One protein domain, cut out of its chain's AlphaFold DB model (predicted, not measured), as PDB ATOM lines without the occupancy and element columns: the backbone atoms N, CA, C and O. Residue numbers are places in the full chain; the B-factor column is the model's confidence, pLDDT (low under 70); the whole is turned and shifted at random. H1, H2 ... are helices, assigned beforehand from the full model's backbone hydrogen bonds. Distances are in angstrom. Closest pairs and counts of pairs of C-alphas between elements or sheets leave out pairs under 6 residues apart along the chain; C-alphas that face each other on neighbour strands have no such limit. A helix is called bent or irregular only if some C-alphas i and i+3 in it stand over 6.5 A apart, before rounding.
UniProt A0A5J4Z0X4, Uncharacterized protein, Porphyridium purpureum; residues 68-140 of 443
ATOM      1  N   ILE A  68      21.088  30.914   9.130       76.00
ATOM      2  CA  ILE A  68      22.173  31.288   8.203       76.00
ATOM      3  C   ILE A  68      23.344  30.302   8.319       76.00
ATOM      4  O   ILE A  68      23.918  29.889   7.315       76.00
ATOM      5  N   VAL A  69      23.694  29.908   9.546       78.75
ATOM      6  CA  VAL A  69      24.790  28.961   9.807       78.75
ATOM      7  C   VAL A  69      24.364  27.514   9.526       78.75
ATOM      8  O   VAL A  69      25.192  26.712   9.102       78.75
ATOM      9  N   GLU A  70      23.090  27.160   9.720       80.38
ATOM     10  CA  GLU A  70      22.563  25.843   9.335       80.38
ATOM     11  C   GLU A  70      22.554  25.672   7.811       80.38
ATOM     12  O   GLU A  70      22.967  24.622   7.324       80.38
ATOM     13  N   ASP A  71      22.188  26.705   7.053       76.69
ATOM     14  CA  ASP A  71      22.276  26.672   5.594       76.69
ATOM     15  C   ASP A  71      23.727  26.658   5.101       76.69
ATOM     16  O   ASP A  71      24.036  25.892   4.196       76.69
ATOM     17  N   MET A  72      24.655  27.376   5.748       78.31
ATOM     18  CA  MET A  72      26.092  27.240   5.455       78.31
ATOM     19  C   MET A  72      26.613  25.810   5.683       78.31
ATOM     20  O   MET A  72      27.399  25.315   4.877       78.31
ATOM     21  N   LEU A  73      26.177  25.133   6.754       83.12
ATOM     22  CA  LEU A  73      26.517  23.727   7.010       83.12
ATOM     23  C   LEU A  73      25.901  22.802   5.949       83.12
ATOM     24  O   LEU A  73      26.610  21.972   5.389       83.12
ATOM     25  N   ARG A  74      24.624  23.007   5.603       81.06
ATOM     26  CA  ARG A  74      23.913  22.266   4.548       81.06
ATOM     27  C   ARG A  74      24.582  22.424   3.182       81.06
ATOM     28  O   ARG A  74      24.663  21.466   2.423       81.06
ATOM     29  N   THR A  75      25.073  23.618   2.852       76.69
ATOM     30  CA  THR A  75      25.833  23.837   1.617       76.69
ATOM     31  C   THR A  75      27.195  23.151   1.687       76.69
ATOM     32  O   THR A  75      27.586  22.474   0.738       76.69
ATOM     33  N   ALA A  76      27.883  23.228   2.832       82.69
ATOM     34  CA  ALA A  76      29.138  22.519   3.053       82.69
ATOM     35  C   ALA A  76      28.985  20.986   3.005       82.69
ATOM     36  O   ALA A  76      29.960  20.304   2.698       82.69
ATOM     37  N   ASP A  77      27.805  20.418   3.280       82.81
ATOM     38  CA  ASP A  77      27.553  18.973   3.155       82.81
ATOM     39  C   ASP A  77      27.732  18.476   1.712       82.81
ATOM     40  O   ASP A  77      28.236  17.370   1.512       82.81
ATOM     41  N   GLU A  78      27.402  19.302   0.714       75.38
ATOM     42  CA  GLU A  78      27.511  18.964  -0.714       75.38
ATOM     43  C   GLU A  78      28.923  19.179  -1.304       75.38
ATOM     44  O   GLU A  78      29.174  18.802  -2.452       75.38
ATOM     45  N   MET A  79      29.843  19.775  -0.537       76.69
ATOM     46  CA  MET A  79      31.165  20.239  -0.987       76.69
ATOM     47  C   MET A  79      32.304  19.256  -0.656       76.69
ATOM     48  O   MET A  79      32.207  18.458   0.280       76.69
ATOM     49  N   GLY A  80      33.423  19.306  -1.384       78.38
ATOM     50  CA  GLY A  80      34.661  18.612  -1.001       78.38
ATOM     51  C   GLY A  80      35.320  19.233   0.241       78.38
ATOM     52  O   GLY A  80      34.981  20.348   0.634       78.38
ATOM     53  N   ASN A  81      36.275  18.538   0.871       83.25
ATOM     54  CA  ASN A  81      37.057  19.152   1.955       83.25
ATOM     55  C   ASN A  81      37.922  20.305   1.417       83.25
ATOM     56  O   ASN A  81      37.877  21.389   1.987       83.25
ATOM     57  N   ASP A  82      38.565  20.122   0.260       75.62
ATOM     58  CA  ASP A  82      39.297  21.161  -0.477       75.62
ATOM     59  C   ASP A  82      38.440  22.419  -0.742       75.62
ATOM     60  O   ASP A  82      38.926  23.547  -0.655       75.62
ATOM     61  N   ASP A  83      37.152  22.228  -1.049       75.62
ATOM     62  CA  ASP A  83      36.209  23.316  -1.326       75.62
ATOM     63  C   ASP A  83      35.846  24.078  -0.027       75.62
ATOM     64  O   ASP A  83      35.733  25.303  -0.031       75.62
ATOM     65  N   ILE A  84      35.712  23.371   1.105       83.44
ATOM     66  CA  ILE A  84      35.507  23.970   2.439       83.44
ATOM     67  C   ILE A  84      36.760  24.722   2.904       83.44
ATOM     68  O   ILE A  84      36.651  25.806   3.479       83.44
ATOM     69  N   GLU A  85      37.950  24.178   2.652       82.94
ATOM     70  CA  GLU A  85      39.217  24.868   2.906       82.94
ATOM     71  C   GLU A  85      39.291  26.171   2.107       82.94
ATOM     72  O   GLU A  85      39.572  27.219   2.688       82.94
ATOM     73  N   MET A  86      38.924  26.140   0.820       76.94
ATOM     74  CA  MET A  86      38.861  27.336  -0.026       76.94
ATOM     75  C   MET A  86      37.923  28.413   0.545       76.94
ATOM     76  O   MET A  86      38.299  29.584   0.577       76.94
ATOM     77  N   MET A  87      36.747  28.046   1.076       79.75
ATOM     78  CA  MET A  87      35.849  29.015   1.732       79.75
ATOM     79  C   MET A  87      36.519  29.754   2.902       79.75
ATOM     80  O   MET A  87      36.203  30.917   3.152       79.75
ATOM     81  N   MET A  88      37.425  29.100   3.631       83.44
ATOM     82  CA  MET A  88      38.128  29.702   4.771       83.44
ATOM     83  C   MET A  88      39.354  30.515   4.337       83.44
ATOM     84  O   MET A  88      39.625  31.562   4.920       83.44
ATOM     85  N   VAL A  89      40.061  30.066   3.294       81.06
ATOM     86  CA  VAL A  89      41.189  30.771   2.654       81.06
ATOM     87  C   VAL A  89      40.724  32.105   2.053       81.06
ATOM     88  O   VAL A  89      41.311  33.154   2.321       81.06
ATOM     89  N   GLU A  90      39.602  32.095   1.331       74.31
ATOM     90  CA  GLU A  90      38.996  33.281   0.708       74.31
ATOM     91  C   GLU A  90      38.099  34.091   1.672       74.31
ATOM     92  O   GLU A  90      37.377  34.994   1.259       74.31
ATOM     93  N   SER A  91      38.125  33.789   2.979       73.06
ATOM     94  CA  SER A  91      37.380  34.492   4.047       73.06
ATOM     95  C   SER A  91      35.842  34.518   3.924       73.06
ATOM     96  O   SER A  91      35.175  35.178   4.723       73.06
ATOM     97  N   LEU A  92      35.264  33.744   2.999       71.44
ATOM     98  CA  LEU A  92      33.817  33.516   2.850       71.44
ATOM     99  C   LEU A  92      33.224  32.771   4.052       71.44
ATOM    100  O   LEU A  92      32.051  32.925   4.377       71.44
ATOM    101  N   MET A  93      34.057  31.974   4.718       79.19
ATOM    102  CA  MET A  93      33.802  31.369   6.014       79.19
ATOM    103  C   MET A  93      34.887  31.828   6.985       79.19
ATOM    104  O   MET A  93      35.956  31.226   7.070       79.19
ATOM    105  N   SER A  94      34.625  32.918   7.703       82.94
ATOM    106  CA  SER A  94      35.572  33.505   8.652       82.94
ATOM    107  C   SER A  94      35.111  33.361  10.104       82.94
ATOM    108  O   SER A  94      33.928  33.173  10.406       82.94
ATOM    109  N   TYR A  95      36.070  33.486  11.024       84.75
ATOM    110  CA  TYR A  95      35.795  33.531  12.460       84.75
ATOM    111  C   TYR A  95      34.799  34.647  12.814       84.75
ATOM    112  O   TYR A  95      33.862  34.420  13.581       84.75
ATOM    113  N   ASP A  96      34.978  35.836  12.239       82.62
ATOM    114  CA  ASP A  96      34.134  36.991  12.537       82.62
ATOM    115  C   ASP A  96      32.724  36.818  11.958       82.62
ATOM    116  O   ASP A  96      31.756  37.015  12.688       82.62
ATOM    117  N   LEU A  97      32.582  36.287  10.737       81.81
ATOM    118  CA  LEU A  97      31.275  35.996  10.132       81.81
ATOM    119  C   LEU A  97      30.436  35.031  10.990       81.81
ATOM    120  O   LEU A  97      29.254  35.279  11.238       81.81
ATOM    121  N   LEU A  98      31.032  33.938  11.478       83.75
ATOM    122  CA  LEU A  98      30.340  32.978  12.349       83.75
ATOM    123  C   LEU A  98      30.001  33.576  13.723       83.75
ATOM    124  O   LEU A  98      28.951  33.272  14.298       83.75
ATOM    125  N   LYS A  99      30.881  34.434  14.250       85.06
ATOM    126  CA  LYS A  99      30.689  35.130  15.526       85.06
ATOM    127  C   LYS A  99      29.574  36.175  15.443       85.06
ATOM    128  O   LYS A  99      28.779  36.260  16.375       85.06
ATOM    129  N   GLU A 100      29.495  36.926  14.351       83.00
ATOM    130  CA  GLU A 100      28.467  37.939  14.102       83.00
ATOM    131  C   GLU A 100      27.094  37.307  13.861       83.00
ATOM    132  O   GLU A 100      26.120  37.704  14.497       83.00
ATOM    133  N   ASN A 101      27.009  36.286  13.001       77.44
ATOM    134  CA  ASN A 101      25.718  35.705  12.621       77.44
ATOM    135  C   ASN A 101      25.112  34.793  13.700       77.44
ATOM    136  O   ASN A 101      23.892  34.675  13.776       77.44
ATOM    137  N   GLY A 102      25.918  34.160  14.561       72.62
ATOM    138  CA  GLY A 102      25.371  33.281  15.600       72.62
ATOM    139  C   GLY A 102      26.287  32.971  16.785       72.62
ATOM    140  O   GLY A 102      26.078  31.957  17.461       72.62
ATOM    141  N   GLY A 103      27.284  33.818  17.050       83.38
ATOM    142  CA  GLY A 103      28.072  33.813  18.280       83.38
ATOM    143  C   GLY A 103      28.892  32.542  18.559       83.38
ATOM    144  O   GLY A 103      29.137  31.717  17.673       83.38
ATOM    145  N   PRO A 104      29.315  32.347  19.825       82.88
ATOM    146  CA  PRO A 104      30.076  31.170  20.247       82.88
ATOM    147  C   PRO A 104      29.443  29.807  19.893       82.88
ATOM    148  O   PRO A 104      30.196  28.911  19.514       82.88
ATOM    149  N   PRO A 105      28.107  29.606  19.949       83.44
ATOM    150  CA  PRO A 105      27.498  28.339  19.539       83.44
ATOM    151  C   PRO A 105      27.735  27.989  18.065       83.44
ATOM    152  O   PRO A 105      27.956  26.822  17.753       83.44
ATOM    153  N   SER A 106      27.728  28.983  17.172       85.38
ATOM    154  CA  SER A 106      27.930  28.773  15.730       85.38
ATOM    155  C   SER A 106      29.382  28.438  15.402       85.38
ATOM    156  O   SER A 106      29.650  27.508  14.648       85.38
ATOM    157  N   LEU A 107      30.322  29.113  16.070       85.31
ATOM    158  CA  LEU A 107      31.745  28.772  16.037       85.31
ATOM    159  C   LEU A 107      31.993  27.323  16.492       85.31
ATOM    160  O   LEU A 107      32.697  26.570  15.821       85.31
ATOM    161  N   LEU A 108      31.385  26.900  17.605       86.12
ATOM    162  CA  LEU A 108      31.519  25.530  18.115       86.12
ATOM    163  C   LEU A 108      30.853  24.486  17.208       86.12
ATOM    164  O   LEU A 108      31.391  23.387  17.065       86.12
ATOM    165  N   ALA A 109      29.721  24.816  16.578       85.75
ATOM    166  CA  ALA A 109      29.078  23.957  15.584       85.75
ATOM    167  C   ALA A 109      29.994  23.753  14.367       85.75
ATOM    168  O   ALA A 109      30.296  22.609  14.029       85.75
ATOM    169  N   TRP A 110      30.530  24.833  13.790       87.50
ATOM    170  CA  TRP A 110      31.464  24.764  12.664       87.50
ATOM    171  C   TRP A 110      32.748  23.995  13.013       87.50
ATOM    172  O   TRP A 110      33.138  23.071  12.305       87.50
ATOM    173  N   GLN A 111      33.363  24.277  14.169       88.50
ATOM    174  CA  GLN A 111      34.543  23.538  14.631       88.50
ATOM    175  C   GLN A 111      34.256  22.037  14.814       88.50
ATOM    176  O   GLN A 111      35.100  21.203  14.485       88.50
ATOM    177  N   ARG A 112      33.078  21.668  15.337       86.75
ATOM    178  CA  ARG A 112      32.666  20.262  15.469       86.75
ATOM    179  C   ARG A 112      32.425  19.613  14.105       86.75
ATOM    180  O   ARG A 112      32.811  18.460  13.927       86.75
ATOM    181  N   TYR A 113      31.829  20.340  13.165       88.81
ATOM    182  CA  TYR A 113      31.601  19.893  11.794       88.81
ATOM    183  C   TYR A 113      32.926  19.596  11.076       88.81
ATOM    184  O   TYR A 113      33.169  18.450  10.697       88.81
ATOM    185  N   CYS A 114      33.844  20.568  11.017       88.00
ATOM    186  CA  CYS A 114      35.176  20.408  10.424       88.00
ATOM    187  C   CYS A 114      35.967  19.241  11.041       88.00
ATOM    188  O   CYS A 114      36.588  18.473  10.308       88.00
ATOM    189  N   ARG A 115      35.891  19.048  12.369       87.69
ATOM    190  CA  ARG A 115      36.491  17.892  13.067       87.69
ATOM    191  C   ARG A 115      35.942  16.555  12.588       87.69
ATOM    192  O   ARG A 115      36.717  15.658  12.279       87.69
ATOM    193  N   LEU A 116      34.617  16.411  12.548       86.00
ATOM    194  CA  LEU A 116      33.964  15.154  12.167       86.00
ATOM    195  C   LEU A 116      34.149  14.830  10.680       86.00
ATOM    196  O   LEU A 116      34.157  13.658  10.315       86.00
ATOM    197  N   ARG A 117      34.328  15.861   9.846       84.81
ATOM    198  CA  ARG A 117      34.576  15.766   8.402       84.81
ATOM    199  C   ARG A 117      36.060  15.612   8.030       84.81
ATOM    200  O   ARG A 117      36.374  15.366   6.868       84.81
ATOM    201  N   GLY A 118      36.972  15.744   8.997       83.12
ATOM    202  CA  GLY A 118      38.416  15.586   8.789       83.12
ATOM    203  C   GLY A 118      39.097  16.755   8.067       83.12
ATOM    204  O   GLY A 118      40.096  16.540   7.389       83.12
ATOM    205  N   VAL A 119      38.567  17.975   8.192       85.44
ATOM    206  CA  VAL A 119      39.181  19.191   7.625       85.44
ATOM    207  C   VAL A 119      40.437  19.560   8.445       85.44
ATOM    208  O   VAL A 119      40.361  19.580   9.682       85.44
ATOM    209  N   PRO A 120      41.590  19.850   7.808       79.44
ATOM    210  CA  PRO A 120      42.846  20.151   8.497       79.44
ATOM    211  C   PRO A 120      42.754  21.412   9.365       79.44
ATOM    212  O   PRO A 120      41.843  22.225   9.242       79.44
ATOM    213  N   ASN A 121      43.715  21.588  10.277       82.00
ATOM    214  CA  ASN A 121      43.785  22.700  11.239       82.00
ATOM    215  C   ASN A 121      42.652  22.780  12.292       82.00
ATOM    216  O   ASN A 121      42.715  23.655  13.158       82.00
ATOM    217  N   PHE A 122      41.667  21.873  12.306       85.00
ATOM    218  CA  PHE A 122      40.576  21.845  13.302       85.00
ATOM    219  C   PHE A 122      40.746  20.808  14.430       85.00
ATOM    220  O   PHE A 122      39.799  20.523  15.159       85.00
ATOM    221  N   GLU A 123      41.946  20.265  14.622       81.50
ATOM    222  CA  GLU A 123      42.277  19.227  15.615       81.50
ATOM    223  C   GLU A 123      41.801  19.511  17.059       81.50
ATOM    224  O   GLU A 123      41.499  20.642  17.464       81.50
ATOM    225  N   TYR A 124      41.718  18.453  17.873       76.00
ATOM    226  CA  TYR A 124      41.413  18.573  19.301       76.00
ATOM    227  C   TYR A 124      42.507  19.371  20.026       76.00
ATOM    228  O   TYR A 124      43.693  19.137  19.830       76.00
ATOM    229  N   GLY A 125      42.099  20.323  20.869       73.38
ATOM    230  CA  GLY A 125      43.010  21.217  21.596       73.38
ATOM    231  C   GLY A 125      43.384  22.508  20.857       73.38
ATOM    232  O   GLY A 125      43.788  23.467  21.510       73.38
ATOM    233  N   ARG A 126      43.181  22.600  19.534       79.19
ATOM    234  CA  ARG A 126      43.444  23.837  18.782       79.19
ATOM    235  C   ARG A 126      42.322  24.866  18.965       79.19
ATOM    236  O   ARG A 126      41.133  24.542  18.870       79.19
ATOM    237  N   ASN A 127      42.707  26.115  19.230       84.12
ATOM    238  CA  ASN A 127      41.797  27.257  19.293       84.12
ATOM    239  C   ASN A 127      41.238  27.553  17.895       84.12
ATOM    240  O   ASN A 127      41.986  27.620  16.923       84.12
ATOM    241  N   ILE A 128      39.925  27.773  17.803       82.50
ATOM    242  CA  ILE A 128      39.237  28.026  16.536       82.50
ATOM    243  C   ILE A 128      39.739  29.295  15.823       82.50
ATOM    244  O   ILE A 128      39.794  29.322  14.597       82.50
ATOM    245  N   GLN A 129      40.167  30.324  16.566       83.12
ATOM    246  CA  GLN A 129      40.776  31.522  15.970       83.12
ATOM    247  C   GLN A 129      42.077  31.175  15.233       83.12
ATOM    248  O   GLN A 129      42.312  31.661  14.130       83.12
ATOM    249  N   ASP A 130      42.888  30.285  15.805       82.56
ATOM    250  CA  ASP A 130      44.164  29.850  15.231       82.56
ATOM    251  C   ASP A 130      43.986  28.749  14.162       82.56
ATOM    252  O   ASP A 130      44.901  28.475  13.384       82.56
ATOM    253  N   SER A 131      42.797  28.133  14.085       84.12
ATOM    254  CA  SER A 131      42.351  27.358  12.921       84.12
ATOM    255  C   SER A 131      42.077  28.281  11.729       84.12
ATOM    256  O   SER A 131      42.690  28.101  10.683       84.12
ATOM    257  N   PHE A 132      41.236  29.314  11.888       84.06
ATOM    258  CA  PHE A 132      40.927  30.258  10.800       84.06
ATOM    259  C   PHE A 132      42.142  31.087  10.352       84.06
ATOM    260  O   PHE A 132      42.333  31.288   9.155       84.06
ATOM    261  N   ARG A 133      43.014  31.505  11.283       81.50
ATOM    262  CA  ARG A 133      44.261  32.224  10.954       81.50
ATOM    263  C   ARG A 133      45.212  31.434  10.059       81.50
ATOM    264  O   ARG A 133      45.931  32.039   9.273       81.50
ATOM    265  N   ALA A 134      45.229  30.105  10.167       80.00
ATOM    266  CA  ALA A 134      46.098  29.287   9.327       80.00
ATOM    267  C   ALA A 134      45.677  29.313   7.853       80.00
ATOM    268  O   ALA A 134      46.545  29.308   6.989       80.00
ATOM    269  N   PHE A 135      44.374  29.406   7.570       77.06
ATOM    270  CA  PHE A 135      43.866  29.505   6.201       77.06
ATOM    271  C   PHE A 135      44.030  30.915   5.617       77.06
ATOM    272  O   PHE A 135      44.404  31.048   4.456       77.06
ATOM    273  N   SER A 136      43.851  31.974   6.416       68.00
ATOM    274  CA  SER A 136      44.055  33.350   5.933       68.00
ATOM    275  C   SER A 136      45.528  33.730   5.729       68.00
ATOM    276  O   SER A 136      45.826  34.567   4.880       68.00
ATOM    277  N   GLN A 137      46.470  33.090   6.433       60.25
ATOM    278  CA  GLN A 137      47.906  33.242   6.153       60.25
ATOM    279  C   GLN A 137      48.320  32.602   4.819       60.25
ATOM    280  O   GLN A 137      49.209  33.124   4.150       60.25
ATOM    281  N   THR A 138      47.658  31.521   4.386       55.31
ATOM    282  CA  THR A 138      47.928  30.883   3.084       55.31
ATOM    283  C   THR A 138      47.627  31.818   1.907       55.31
ATOM    284  O   THR A 138      48.359  31.799   0.921       55.31
ATOM    285  N   SER A 139      46.622  32.694   2.024       47.16
ATOM    286  CA  SER A 139      46.265  33.683   0.991       47.16
ATOM    287  C   SER A 139      47.298  34.799   0.793       47.16
ATOM    288  O   SER A 139      47.288  35.447  -0.248       47.16
ATOM    289  N   LEU A 140      48.184  35.026   1.769       46.53
ATOM    290  CA  LEU A 140      49.213  36.079   1.748       46.53
ATOM    291  C   LEU A 140      50.634  35.528   1.526       46.53
ATOM    292  O   LEU A 140      51.600  36.284   1.508       46.53
TER     293      LEU A 140
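This is residues 68 to 140 of the 443 residues of an uncharacterized protein of Porphyridium purpureum (UniProt A0A5J4Z0X4). Four helices are set round a common middle in a compact, rounded cluster, with the longest helix, H3, sharply kinked so that it folds back on its way. H1 is side by side with the part of H3 after its kink, the first residues of H3 meet H4 about perpendicular, H2 touches H4, and H1 and H4 sit toward opposite ends of the longest axis. The printed part has 73 residues with four named helices, in the order H1, H2, H3, H4, and no named strand; its class is all helix. It is compact, with a radius of gyration of the C-alphas of 11.1 A, and the C-alphas span 28 by 24 by 22 A.

H3, residues 95 to 117, has a kink of 129 degrees near residue 102; it is irregular, with C-alphas 101 and 104 9.9 A apart, and its line is a rough one. H1, residues 68 to 77, touches H3 at a shallow tilt of 26 degrees, the same way; the closest C-alphas are those of Val 69 and Ser 106, 6.7 A apart. H4, residues 128 to 138, touches H3 about perpendicular, at 87 degrees, closest at the C-alphas of Tyr 95 and Phe 132, 6.3 A apart. H2, residues 81 to 89, touches H4 about perpendicular, at 86 degrees, closest at the C-alphas of Val 89 and Phe 135, 4.6 A apart. The helix packing is mostly crossed, but only just: one of these three touching pairs is at a shallow tilt. H2 is close to but not clearly touching H1, with the closest C-alphas, those of Ala 76 and Ile 84, 6.6 A apart. H2 is also close to but not clearly touching H3, with the closest C-alphas, those of Asn 81 and Arg 117, 7.7 A apart. H1 and H4 are apart. In H1 and H2 every O i to N i+4 pair is within hydrogen-bond range; in H3 17 of 19 are, and in H4 4 of 7.

H3, Tyr 95 to Arg 117, measures 18.3 A from first to last C-alpha, beginning at C-alpha 95 (35.795, 33.531, 12.460). H1 measures 14.4 A and begins at C-alpha 68 (22.173, 31.288, 8.203). H2, Asn 81 to Val 89, measures 12.4 A. H4 measures 16.3 A and ends at C-alpha 138 (47.928, 30.883, 3.084).

The C-alphas of Glu 70 and Leu 140 are the two farthest apart, at 29.5 A. The printed part has no cut. The links H1 to H2 and H2 to H3 are tight, and that from H3 to H4, 10 residues, is short. The mean pLDDT of the printed part is 79.6; residues 136 to 140 are under 70.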